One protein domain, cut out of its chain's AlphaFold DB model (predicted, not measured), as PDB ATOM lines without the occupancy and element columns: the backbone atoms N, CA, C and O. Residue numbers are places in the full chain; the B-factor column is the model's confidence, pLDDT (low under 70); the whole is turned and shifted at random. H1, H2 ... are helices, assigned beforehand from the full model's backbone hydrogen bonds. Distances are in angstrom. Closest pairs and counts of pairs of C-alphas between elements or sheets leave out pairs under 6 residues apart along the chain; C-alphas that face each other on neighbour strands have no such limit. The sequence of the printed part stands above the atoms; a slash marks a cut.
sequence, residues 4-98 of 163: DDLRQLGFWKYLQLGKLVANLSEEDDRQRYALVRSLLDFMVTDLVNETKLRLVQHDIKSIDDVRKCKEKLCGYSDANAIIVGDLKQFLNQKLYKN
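What this domain is: This is residues 4 to 98 of the 163 residues of an uncharacterized protein of candidate division Zixibacteria bacterium (UniProt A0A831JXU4). One long helix, H3, makes the longest axis, and H5 folds back from near its middle, slanting away from it. The short helices H1 and H2 lie toward the first half of H3, and the short H4 sits beyond its last residue, at the far end of the whole. The printed part has 95 residues with five named helices, H1 to H5 in that order, and no named strand; the class is all helix. It is loose, with a radius of gyration of the C-alphas of 16.9 A, and elongated, spanning 51 by 30 by 19 A.

Where its parts are: H1 is residues 10 to 14, its C-alpha 10 at (265.002, 271.402, 237.912), and H2 is residues 17 to 21. H3, residues 29 to 57, is 41.8 A long, from (269.148, 252.333, 250.054) to (240.167, 282.163, 246.095). H4 is residues 63 to 68. H5, residues 78 to 96, is 25.4 A long and ends with C-alpha 96 at (258.550, 253.249, 230.483).

How they stand to each other: H1 and H2 are close but not clearly touching, their closest C-alphas, Trp 12 and Gly 18, 7.2 A apart. H1 and H5 are likewise close but not clearly touching, with C-alphas of Phe 11 and Ile 83 closest at 6.4 A. H1 and H3 are near each other. H2 touches H3 with residues 31 to 38 of H3 alone; the closest C-alphas, Val 21 and Gln 31, are 6.0 A apart. H3 and H5 only just touch, with 3 pairs of C-alphas within 8 A, the closest being Asp 46 and Asn 80 at 7.3 A; they run opposite ways at a steep tilt of 39 degrees. H4 touches no helix. In H1, H2, H3, H4 and H5 every O i to N i+4 pair is within hydrogen-bond range.

The domain as a whole: The C-alphas farthest apart, Ser 25 and Asp 64, are 51.4 A apart. The printed part has no cut and no long link. Residues 26 to 27 have pLDDT under 70.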
ATOM      1  N   ASP A   4     271.769 259.848 240.094       74.06
ATOM      2  CA  ASP A   4     272.504 260.744 239.206       74.06
ATOM      3  C   ASP A   4     271.720 261.151 237.965       74.06
ATOM      4  O   ASP A   4     271.801 262.308 237.543       74.06
ATOM      5  N   ASP A   5     270.863 260.268 237.449       78.38
ATOM      6  CA  ASP A   5     269.979 260.601 236.333       78.38
ATOM      7  C   ASP A   5     268.977 261.720 236.691       78.38
ATOM      8  O   ASP A   5     268.432 262.372 235.798       78.38
ATOM      9  N   LEU A   6     268.725 261.959 237.987       78.81
ATOM     10  CA  LEU A   6     267.804 262.991 238.479       78.81
ATOM     11  C   LEU A   6     268.465 264.371 238.604       78.81
ATOM     12  O   LEU A   6     267.755 265.373 238.680       78.81
ATOM     13  N   ARG A   7     269.805 264.458 238.580       80.75
ATOM     14  CA  ARG A   7     270.556 265.723 238.733       80.75
ATOM     15  C   ARG A   7     270.238 266.755 237.653       80.75
ATOM     16  O   ARG A   7     270.382 267.954 237.884       80.75
ATOM     17  N   GLN A   8     269.821 266.288 236.481       80.06
ATOM     18  CA  GLN A   8     269.452 267.135 235.345       80.06
ATOM     19  C   GLN A   8     268.081 267.811 235.503       80.06
ATOM     20  O   GLN A   8     267.765 268.723 234.745       80.06
ATOM     21  N   LEU A   9     267.264 267.378 236.467       84.00
ATOM     22  CA  LEU A   9     265.911 267.892 236.659       84.00
ATOM     23  C   LEU A   9     265.922 269.140 237.543       84.00
ATOM     24  O   LEU A   9     266.672 269.233 238.518       84.00
ATOM     25  N   GLY A  10     265.051 270.104 237.229       76.88
ATOM     26  CA  GLY A  10     265.002 271.402 237.912       76.88
ATOM     27  C   GLY A  10     264.815 271.297 239.432       76.88
ATOM     28  O   GLY A  10     265.415 272.071 240.184       76.88
ATOM     29  N   PHE A  11     264.073 270.285 239.903       81.06
ATOM     30  CA  PHE A  11     263.863 270.078 241.340       81.06
ATOM     31  C   PHE A  11     265.144 269.731 242.101       81.06
ATOM     32  O   PHE A  11     265.214 269.993 243.299       81.06
ATOM     33  N   TRP A  12     266.163 269.159 241.447       82.31
ATOM     34  CA  TRP A  12     267.376 268.709 242.130       82.31
ATOM     35  C   TRP A  12     268.107 269.871 242.804       82.31
ATOM     36  O   TRP A  12     268.521 269.782 243.964       82.31
ATOM     37  N   LYS A  13     268.228 270.989 242.080       78.25
ATOM     38  CA  LYS A  13     268.805 272.232 242.603       78.25
ATOM     39  C   LYS A  13     267.854 272.913 243.578       78.25
ATOM     40  O   LYS A  13     268.298 273.346 244.637       78.25
ATOM     41  N   TYR A  14     266.565 272.970 243.239       78.38
ATOM     42  CA  TYR A  14     265.542 273.627 244.055       78.38
ATOM     43  C   TYR A  14     265.456 273.033 245.472       78.38
ATOM     44  O   TYR A  14     265.516 273.763 246.458       78.38
ATOM     45  N   LEU A  15     265.416 271.704 245.580       81.31
ATOM     46  CA  LEU A  15     265.352 270.978 246.852       81.31
ATOM     47  C   LEU A  15     266.717 270.784 247.522       81.31
ATOM     48  O   LEU A  15     266.805 270.140 248.562       81.31
ATOM     49  N   GLN A  16     267.792 271.318 246.932       80.56
ATOM     50  CA  GLN A  16     269.165 271.160 247.417       80.56
ATOM     51  C   GLN A  16     269.533 269.691 247.689       80.56
ATOM     52  O   GLN A  16     270.294 269.398 248.616       80.56
ATOM     53  N   LEU A  17     269.021 268.761 246.870       79.88
ATOM     54  CA  LEU A  17     269.151 267.319 247.117       79.88
ATOM     55  C   LEU A  17     270.611 266.878 247.175       79.88
ATOM     56  O   LEU A  17     270.940 265.996 247.957       79.88
ATOM     57  N   GLY A  18     271.504 267.561 246.450       75.75
ATOM     58  CA  GLY A  18     272.946 267.330 246.531       75.75
ATOM     59  C   GLY A  18     273.519 267.429 247.951       75.75
ATOM     60  O   GLY A  18     274.411 266.662 248.280       75.75
ATOM     61  N   LYS A  19     272.988 268.304 248.820       78.38
ATOM     62  CA  LYS A  19     273.406 268.378 250.234       78.38
ATOM     63  C   LYS A  19     272.851 267.220 251.055       78.38
ATOM     64  O   LYS A  19     273.539 266.693 251.920       78.38
ATOM     65  N   LEU A  20     271.607 266.841 250.777       77.25
ATOM     66  CA  LEU A  20     270.897 265.772 251.474       77.25
ATOM     67  C   LEU A  20     271.538 264.404 251.217       77.25
ATOM     68  O   LEU A  20     271.586 263.570 252.117       77.25
ATOM     69  N   VAL A  21     272.081 264.199 250.016       77.62
ATOM     70  CA  VAL A  21     272.753 262.949 249.644       77.62
ATOM     71  C   VAL A  21     274.277 262.986 249.762       77.62
ATOM     72  O   VAL A  21     274.901 261.948 249.578       77.62
ATOM     73  N   ALA A  22     274.882 264.129 250.107       76.75
ATOM     74  CA  ALA A  22     276.341 264.309 250.135       76.75
ATOM     75  C   ALA A  22     277.080 263.313 251.047       76.75
ATOM     76  O   ALA A  22     278.225 262.965 250.778       76.75
ATOM     77  N   ASN A  23     276.420 262.857 252.116       72.06
ATOM     78  CA  ASN A  23     276.999 261.954 253.114       72.06
ATOM     79  C   ASN A  23     276.497 260.506 252.983       72.06
ATOM     80  O   ASN A  23     276.724 259.697 253.882       72.06
ATOM     81  N   LEU A  24     275.772 260.181 251.909       75.06
ATOM     82  CA  LEU A  24     275.191 258.862 251.677       75.06
ATOM     83  C   LEU A  24     275.805 258.260 250.410       75.06
ATOM     84  O   LEU A  24     275.854 258.922 249.375       75.06
ATOM     85  N   SER A  25     276.266 257.010 250.502       70.88
ATOM     86  CA  SER A  25     276.781 256.271 249.342       70.88
ATOM     87  C   SER A  25     275.675 256.048 248.305       70.88
ATOM     88  O   SER A  25     274.510 255.897 248.670       70.88
ATOM     89  N   GLU A  26     276.035 255.983 247.022       64.44
ATOM     90  CA  GLU A  26     275.097 255.695 245.924       64.44
ATOM     91  C   GLU A  26     274.499 254.280 245.990       64.44
ATOM     92  O   GLU A  26     273.394 254.046 245.504       64.44
ATOM     93  N   GLU A  27     275.194 253.348 246.646       65.94
ATOM     94  CA  GLU A  27     274.715 251.982 246.905       65.94
ATOM     95  C   GLU A  27     273.842 251.889 248.169       65.94
ATOM     96  O   GLU A  27     273.320 250.824 248.502       65.94
ATOM     97  N   ASP A  28     273.681 252.994 248.901       74.19
ATOM     98  CA  ASP A  28     272.907 253.028 250.132       74.19
ATOM     99  C   ASP A  28     271.423 253.237 249.821       74.19
ATOM    100  O   ASP A  28     270.988 254.310 249.393       74.19
ATOM    101  N   ASP A  29     270.605 252.231 250.124       80.62
ATOM    102  CA  ASP A  29     269.148 252.333 250.054       80.62
ATOM    103  C   ASP A  29     268.611 253.567 250.808       80.62
ATOM    104  O   ASP A  29     267.612 254.165 250.395       80.62
ATOM    105  N   ARG A  30     269.291 254.017 251.876       81.62
ATOM    106  CA  ARG A  30     268.938 255.243 252.610       81.62
ATOM    107  C   ARG A  30     269.009 256.485 251.728       81.62
ATOM    108  O   ARG A  30     268.169 257.366 251.897       81.62
ATOM    109  N   GLN A  31     269.944 256.553 250.780       82.88
ATOM    110  CA  GLN A  31     270.032 257.656 249.821       82.88
ATOM    111  C   GLN A  31     268.782 257.696 248.940       82.88
ATOM    112  O   GLN A  31     268.121 258.732 248.836       82.88
ATOM    113  N   ARG A  32     268.396 256.545 248.378       82.75
ATOM    114  CA  ARG A  32     267.180 256.410 247.566       82.75
ATOM    115  C   ARG A  32     265.930 256.777 248.362       82.75
ATOM    116  O   ARG A  32     265.112 257.556 247.877       82.75
ATOM    117  N   TYR A  33     265.780 256.262 249.582       85.31
ATOM    118  CA  TYR A  33     264.640 256.595 250.440       85.31
ATOM    119  C   TYR A  33     264.588 258.084 250.783       85.31
ATOM    120  O   TYR A  33     263.512 258.677 250.730       85.31
ATOM    121  N   ALA A  34     265.728 258.700 251.098       85.44
ATOM    122  CA  ALA A  34     265.793 260.119 251.427       85.44
ATOM    123  C   ALA A  34     265.413 261.000 250.224       85.44
ATOM    124  O   ALA A  34     264.669 261.969 250.384       85.44
ATOM    125  N   LEU A  35     265.842 260.627 249.013       86.00
ATOM    126  CA  LEU A  35     265.452 261.299 247.770       86.00
ATOM    127  C   LEU A  35     263.953 261.177 247.494       86.00
ATOM    128  O   LEU A  35     263.288 262.189 247.276       86.00
ATOM    129  N   VAL A  36     263.411 259.955 247.541       87.25
ATOM    130  CA  VAL A  36     261.978 259.706 247.314       87.25
ATOM    131  C   VAL A  36     261.139 260.466 248.335       87.25
ATOM    132  O   VAL A  36     260.180 261.132 247.959       87.25
ATOM    133  N   ARG A  37     261.523 260.423 249.613       89.25
ATOM    134  CA  ARG A  37     260.828 261.150 250.675       89.25
ATOM    135  C   ARG A  37     260.847 262.657 250.440       89.25
ATOM    136  O   ARG A  37     259.795 263.273 250.491       89.25
ATOM    137  N   SER A  38     262.004 263.230 250.120       88.50
ATOM    138  CA  SER A  38     262.127 264.673 249.873       88.50
ATOM    139  C   SER A  38     261.288 265.126 248.677       88.50
ATOM    140  O   SER A  38     260.678 266.193 248.705       88.50
ATOM    141  N   LEU A  39     261.225 264.299 247.631       88.12
ATOM    142  CA  LEU A  39     260.401 264.559 246.457       88.12
ATOM    143  C   LEU A  39     258.903 264.477 246.781       88.12
ATOM    144  O   LEU A  39     258.137 265.339 246.352       88.12
ATOM    145  N   LEU A  40     258.486 263.473 247.558       91.06
ATOM    146  CA  LEU A  40     257.105 263.352 248.028       91.06
ATOM    147  C   LEU A  40     256.719 264.531 248.918       91.06
ATOM    148  O   LEU A  40     255.676 265.132 248.685       91.06
ATOM    149  N   ASP A  41     257.567 264.900 249.879       92.38
ATOM    150  CA  ASP A  41     257.328 266.028 250.778       92.38
ATOM    151  C   ASP A  41     257.156 267.326 249.977       92.38
ATOM    152  O   ASP A  41     256.201 268.067 250.204       92.38
ATOM    153  N   PHE A  42     258.009 267.569 248.977       90.75
ATOM    154  CA  PHE A  42     257.887 268.707 248.065       90.75
ATOM    155  C   PHE A  42     256.561 268.720 247.293       90.75
ATOM    156  O   PHE A  42     255.850 269.725 247.297       90.75
ATOM    157  N   MET A  43     256.212 267.603 246.648       93.06
ATOM    158  CA  MET A  43     255.007 267.507 245.822       93.06
ATOM    159  C   MET A  43     253.734 267.608 246.668       93.06
ATOM    160  O   MET A  43     252.809 268.334 246.314       93.06
ATOM    161  N   VAL A  44     253.674 266.891 247.790       95.69
ATOM    162  CA  VAL A  44     252.494 266.861 248.663       95.69
ATOM    163  C   VAL A  44     252.296 268.206 249.357       95.69
ATOM    164  O   VAL A  44     251.165 268.684 249.422       95.69
ATOM    165  N   THR A  45     253.371 268.842 249.834       95.69
ATOM    166  CA  THR A  45     253.277 270.150 250.500       95.69
ATOM    167  C   THR A  45     252.706 271.209 249.562       95.69
ATOM    168  O   THR A  45     251.779 271.923 249.942       95.69
ATOM    169  N   ASP A  46     253.213 271.288 248.330       96.12
ATOM    170  CA  ASP A  46     252.698 272.226 247.332       96.12
ATOM    171  C   ASP A  46     251.247 271.928 246.958       96.12
ATOM    172  O   ASP A  46     250.414 272.824 247.038       96.12
ATOM    173  N   LEU A  47     250.919 270.665 246.662       97.56
ATOM    174  CA  LEU A  47     249.555 270.252 246.325       97.56
ATOM    175  C   LEU A  47     248.551 270.684 247.400       97.56
ATOM    176  O   LEU A  47     247.490 271.217 247.085       97.56
ATOM    177  N   VAL A  48     248.878 270.464 248.676       97.94
ATOM    178  CA  VAL A  48     248.004 270.827 249.797       97.94
ATOM    179  C   VAL A  48     247.875 272.343 249.930       97.94
ATOM    180  O   VAL A  48     246.766 272.840 250.130       97.94
ATOM    181  N   ASN A  49     248.983 273.077 249.838       97.88
ATOM    182  CA  ASN A  49     248.982 274.530 249.998       97.88
ATOM    183  C   ASN A  49     248.251 275.227 248.848       97.88
ATOM    184  O   ASN A  49     247.397 276.075 249.101       97.88
ATOM    185  N   GLU A  50     248.523 274.822 247.612       97.88
ATOM    186  CA  GLU A  50     247.859 275.342 246.421       97.88
ATOM    187  C   GLU A  50     246.365 275.012 246.434       97.88
ATOM    188  O   GLU A  50     245.531 275.882 246.194       97.88
ATOM    189  N   THR A  51     245.994 273.781 246.801       97.62
ATOM    190  CA  THR A  51     244.577 273.405 246.918       97.62
ATOM    191  C   THR A  51     243.867 274.275 247.956       97.62
ATOM    192  O   THR A  51     242.783 274.789 247.691       97.62
ATOM    193  N   LYS A  52     244.476 274.505 249.129       97.62
ATOM    194  CA  LYS A  52     243.918 275.414 250.147       97.62
ATOM    195  C   LYS A  52     243.768 276.838 249.618       97.62
ATOM    196  O   LYS A  52     242.743 277.464 249.872       97.62
ATOM    197  N   LEU A  53     244.763 277.335 248.885       97.56
ATOM    198  CA  LEU A  53     244.727 278.664 248.285       97.56
ATOM    199  C   LEU A  53     243.555 278.796 247.302       97.56
ATOM    200  O   LEU A  53     242.762 279.724 247.434       97.56
ATOM    201  N   ARG A  54     243.389 277.836 246.386       97.44
ATOM    202  CA  ARG A  54     242.285 277.824 245.410       97.44
ATOM    203  C   ARG A  54     240.918 277.736 246.075       97.44
ATOM    204  O   ARG A  54     239.995 278.434 245.667       97.44
ATOM    205  N   LEU A  55     240.783 276.926 247.128       97.12
ATOM    206  CA  LEU A  55     239.538 276.844 247.900       97.12
ATOM    207  C   LEU A  55     239.137 278.211 248.471       97.12
ATOM    208  O   LEU A  55     237.966 278.575 248.398       97.12
ATOM    209  N   VAL A  56     240.099 278.981 248.987       97.06
ATOM    210  CA  VAL A  56     239.856 280.344 249.485       97.06
ATOM    211  C   VAL A  56     239.559 281.314 248.339       97.06
ATOM    212  O   VAL A  56     238.605 282.081 248.428       97.06
ATOM    213  N   GLN A  57     240.335 281.273 247.253       96.69
ATOM    214  CA  GLN A  57     240.167 282.163 246.095       96.69
ATOM    215  C   GLN A  57     238.799 282.016 245.417       96.69
ATOM    216  O   GLN A  57     238.236 283.007 244.959       96.69
ATOM    217  N   HIS A  58     238.251 280.800 245.382       96.56
ATOM    218  CA  HIS A  58     236.932 280.515 244.815       96.56
ATOM    219  C   HIS A  58     235.793 280.520 245.852       96.56
ATOM    220  O   HIS A  58     234.686 280.099 245.523       96.56
ATOM    221  N   ASP A  59     236.047 280.982 247.083       96.38
ATOM    222  CA  ASP A  59     235.080 281.044 248.194       96.38
ATOM    223  C   ASP A  59     234.327 279.719 248.451       96.38
ATOM    224  O   ASP A  59     233.123 279.691 248.707       96.38
ATOM    225  N   ILE A  60     235.036 278.591 248.373       97.69
ATOM    226  CA  ILE A  60     234.447 277.258 248.526       97.69
ATOM    227  C   ILE A  60     234.130 276.988 250.000       97.69
ATOM    228  O   ILE A  60     235.037 276.851 250.825       97.69
ATOM    229  N   LYS A  61     232.842 276.846 250.333       96.25
ATOM    230  CA  LYS A  61     232.365 276.579 251.708       96.25
ATOM    231  C   LYS A  61     231.580 275.277 251.834       96.25
ATOM    232  O   LYS A  61     231.349 274.802 252.945       96.25
ATOM    233  N   SER A  62     231.181 274.685 250.714       97.19
ATOM    234  CA  SER A  62     230.396 273.458 250.659       97.19
ATOM    235  C   SER A  62     230.793 272.569 249.479       97.19
ATOM    236  O   SER A  62     231.451 272.993 248.528       97.19
ATOM    237  N   ILE A  63     230.344 271.313 249.516       96.31
ATOM    238  CA  ILE A  63     230.528 270.363 248.408       96.31
ATOM    239  C   ILE A  63     229.816 270.856 247.136       96.31
ATOM    240  O   ILE A  63     230.288 270.606 246.027       96.31
ATOM    241  N   ASP A  64     228.699 271.570 247.269       97.19
ATOM    242  CA  ASP A  64     227.992 272.104 246.104       97.19
ATOM    243  C   ASP A  64     228.772 273.232 245.427       97.19
ATOM    244  O   ASP A  64     228.729 273.336 244.201       97.19
ATOM    245  N   ASP A  65     229.550 274.012 246.180       96.81
ATOM    246  CA  ASP A  65     230.454 275.016 245.608       96.81
ATOM    247  C   ASP A  65     231.581 274.341 244.818       96.81
ATOM    248  O   ASP A  65     231.878 274.750 243.697       96.81
ATOM    249  N   VAL A  66     232.140 273.238 245.341       96.31
ATOM    250  CA  VAL A  66     233.134 272.409 244.627       96.31
ATOM    251  C   VAL A  66     232.575 271.923 243.289       96.31
ATOM    252  O   VAL A  66     233.245 272.038 242.268       96.31
ATOM    253  N   ARG A  67     231.343 271.399 243.277       95.88
ATOM    254  CA  ARG A  67     230.692 270.877 242.060       95.88
ATOM    255  C   ARG A  67     230.368 271.966 241.038       95.88
ATOM    256  O   ARG A  67     230.344 271.679 239.844       95.88
ATOM    257  N   LYS A  68     230.071 273.184 241.497       95.94
ATOM    258  CA  LYS A  68     229.756 274.342 240.643       95.94
ATOM    259  C   LYS A  68     231.003 275.066 240.136       95.94
ATOM    260  O   LYS A  68     230.912 275.794 239.146       95.94
ATOM    261  N   CYS A  69     232.144 274.896 240.801       95.62
ATOM    262  CA  CYS A  69     233.403 275.496 240.386       95.62
ATOM    263  C   CYS A  69     233.821 274.959 239.008       95.62
ATOM    264  O   CYS A  69     233.831 273.753 238.768       95.62
ATOM    265  N   LYS A  70     234.164 275.864 238.085       94.25
ATOM    266  CA  LYS A  70     234.590 275.501 236.722       94.25
ATOM    267  C   LYS A  70     236.061 275.095 236.647       94.25
ATOM    268  O   LYS A  70     236.490 274.536 235.638       94.25
ATOM    269  N   GLU A  71     236.828 275.393 237.688       93.62
ATOM    270  CA  GLU A  71     238.270 275.199 237.731       93.62
ATOM    271  C   GLU A  71     238.654 274.020 238.624       93.62
ATOM    272  O   GLU A  71     237.933 273.619 239.541       93.62
ATOM    273  N   LYS A  72     239.824 273.436 238.351       93.50
ATOM    274  CA  LYS A  72     240.357 272.342 239.164       93.50
ATOM    275  C   LYS A  72     240.922 272.898 240.467       93.50
ATOM    276  O   LYS A  72     242.029 273.434 240.502       93.50
ATOM    277  N   LEU A  73     240.175 272.683 241.543       96.00
ATOM    278  CA  LEU A  73     240.556 273.101 242.892       96.00
ATOM    279  C   LEU A  73     241.758 272.321 243.442       96.00
ATOM    280  O   LEU A  73     242.558 272.889 244.172       96.00
ATOM    281  N   CYS A  74     241.902 271.041 243.083       96.38
ATOM    282  CA  CYS A  74     243.032 270.206 243.494       96.38
ATOM    283  C   CYS A  74     244.079 270.127 242.378       96.38
ATOM    284  O   CYS A  74     243.789 269.662 241.270       96.38
ATOM    285  N   GLY A  75     245.299 270.565 242.675       94.88
ATOM    286  CA  GLY A  75     246.418 270.534 241.742       94.88
ATOM    287  C   GLY A  75     247.666 271.198 242.310       94.88
ATOM    288  O   GLY A  75     247.606 271.862 243.342       94.88
ATOM    289  N   TYR A  76     248.790 270.988 241.632       95.94
ATOM    290  CA  TYR A  76     250.032 271.700 241.930       95.94
ATOM    291  C   TYR A  76     249.908 273.174 241.558       95.94
ATOM    292  O   TYR A  76     249.112 273.527 240.673       95.94
ATOM    293  N   SER A  77     250.731 274.008 242.190       95.31
ATOM    294  CA  SER A  77     250.960 275.373 241.719       95.31
ATOM    295  C   SER A  77     251.543 275.345 240.305       95.31
ATOM    296  O   SER A  77     252.142 274.348 239.895       95.31
ATOM    297  N   ASP A  78     251.401 276.431 239.545       93.75
ATOM    298  CA  ASP A  78     251.905 276.482 238.164       93.75
ATOM    299  C   ASP A  78     253.410 276.185 238.083       93.75
ATOM    300  O   ASP A  78     253.868 275.452 237.204       93.75
ATOM    301  N   ALA A  79     254.179 276.679 239.058       91.19
ATOM    302  CA  ALA A  79     255.611 276.420 239.157       91.19
ATOM    303  C   ALA A  79     255.913 274.928 239.375       91.19
ATOM    304  O   ALA A  79     256.746 274.343 238.677       91.19
ATOM    305  N   ASN A  80     255.214 274.284 240.310       91.75
ATOM    306  CA  ASN A  80     255.432 272.871 240.603       91.75
ATOM    307  C   ASN A  80     254.843 271.945 239.540       91.75
ATOM    308  O   ASN A  80     255.382 270.862 239.316       91.75
ATOM    309  N   ALA A  81     253.785 272.360 238.847       92.75
ATOM    310  CA  ALA A  81     253.210 271.614 237.738       92.75
ATOM    311  C   ALA A  81     254.233 271.409 236.611       92.75
ATOM    312  O   ALA A  81     254.328 270.301 236.080       92.75
ATOM    313  N   ILE A  82     255.042 272.432 236.305       91.50
ATOM    314  CA  ILE A  82     256.153 272.342 235.343       91.50
ATOM    315  C   ILE A  82     257.176 271.305 235.821       91.50
ATOM    316  O   ILE A  82     257.485 270.356 235.105       91.50
ATOM    317  N   ILE A  83     257.626 271.421 237.071       89.75
ATOM    318  CA  ILE A  83     258.641 270.531 237.656       89.75
ATOM    319  C   ILE A  83     258.178 269.063 237.672       89.75
ATOM    320  O   ILE A  83     258.934 268.153 237.323       89.75
ATOM    321  N   VAL A  84     256.932 268.813 238.082       90.19
ATOM    322  CA  VAL A  84     256.341 267.468 238.093       90.19
ATOM    323  C   VAL A  84     256.140 266.951 236.666       90.19
ATOM    324  O   VAL A  84     256.294 265.751 236.425       90.19
ATOM    325  N   GLY A  85     255.819 267.833 235.717       91.38
ATOM    326  CA  GLY A  85     255.764 267.527 234.289       91.38
ATOM    327  C   GLY A  85     257.101 267.013 233.756       91.38
ATOM    328  O   GLY A  85     257.143 265.921 233.183       91.38
ATOM    329  N   ASP A  86     258.192 267.728 234.032       90.19
ATOM    330  CA  ASP A  86     259.551 267.347 233.627       90.19
ATOM    331  C   ASP A  86     259.960 265.996 234.225       90.19
ATOM    332  O   ASP A  86     260.486 265.126 233.527       90.19
ATOM    333  N   LEU A  87     259.658 265.770 235.509       89.44
ATOM    334  CA  LEU A  87     259.902 264.480 236.155       89.44
ATOM    335  C   LEU A  87     259.121 263.350 235.471       89.44
ATOM    336  O   LEU A  87     259.686 262.290 235.199       89.44
ATOM    337  N   LYS A  88     257.831 263.553 235.175       89.62
ATOM    338  CA  LYS A  88     257.014 262.554 234.467       89.62
ATOM    339  C   LYS A  88     257.575 262.256 233.082       89.62
ATOM    340  O   LYS A  88     257.632 261.089 232.698       89.62
ATOM    341  N   GLN A  89     258.009 263.279 232.349       90.12
ATOM    342  CA  GLN A  89     258.620 263.109 231.034       90.12
ATOM    343  C   GLN A  89     259.925 262.315 231.126       90.12
ATOM    344  O   GLN A  89     260.127 261.366 230.365       90.12
ATOM    345  N   PHE A  90     260.780 262.651 232.089       89.06
ATOM    346  CA  PHE A  90     262.015 261.926 232.350       89.06
ATOM    347  C   PHE A  90     261.753 260.449 232.681       89.06
ATOM    348  O   PHE A  90     262.352 259.562 232.070       89.06
ATOM    349  N   LEU A  91     260.810 260.165 233.587       87.19
ATOM    350  CA  LEU A  91     260.420 258.795 233.930       87.19
ATOM    351  C   LEU A  91     259.829 258.064 232.720       87.19
ATOM    352  O   LEU A  91     260.141 256.897 232.505       87.19
ATOM    353  N   ASN A  92     259.032 258.734 231.888       85.25
ATOM    354  CA  ASN A  92     258.516 258.148 230.654       85.25
ATOM    355  C   ASN A  92     259.646 257.695 229.720       85.25
ATOM    356  O   ASN A  92     259.628 256.566 229.235       85.25
ATOM    357  N   GLN A  93     260.660 258.536 229.524       85.44
ATOM    358  CA  GLN A  93     261.783 258.231 228.640       85.44
ATOM    359  C   GLN A  93     262.729 257.168 229.204       85.44
ATOM    360  O   GLN A  93     263.195 256.313 228.457       85.44
ATOM    361  N   LYS A  94     263.044 257.221 230.502       82.50
ATOM    362  CA  LYS A  94     264.068 256.356 231.112       82.50
ATOM    363  C   LYS A  94     263.522 255.065 231.711       82.50
ATOM    364  O   LYS A  94     264.269 254.093 231.796       82.50
ATOM    365  N   LEU A  95     262.263 255.057 232.151       79.75
ATOM    366  CA  LEU A  95     261.601 253.875 232.695       79.75
ATOM    367  C   LEU A  95     260.731 253.238 231.616       79.75
ATOM    368  O   LEU A  95     261.098 252.205 231.076       79.75
ATOM    369  N   TYR A  96     259.621 253.882 231.257       75.50
ATOM    370  CA  TYR A  96     258.550 253.249 230.483       75.50
ATOM    371  C   TYR A  96     258.920 252.911 229.032       75.50
ATOM    372  O   TYR A  96     258.379 251.960 228.485       75.50
ATOM    373  N   LYS A  97     259.858 253.639 228.418       77.88
ATOM    374  CA  LYS A  97     260.370 253.345 227.066       77.88
ATOM    375  C   LYS A  97     261.564 252.384 227.039       77.88
ATOM    376  O   LYS A  97     262.226 252.253 226.014       77.88
ATOM    377  N   ASN A  98     261.884 251.738 228.157       83.94
ATOM    378  CA  ASN A  98     262.894 250.689 228.162       83.94
ATOM    379  C   ASN A  98     262.390 249.484 227.351       83.94
ATOM    380  O   ASN A  98     261.274 249.028 227.592       83.94
TER     381      ASN A  98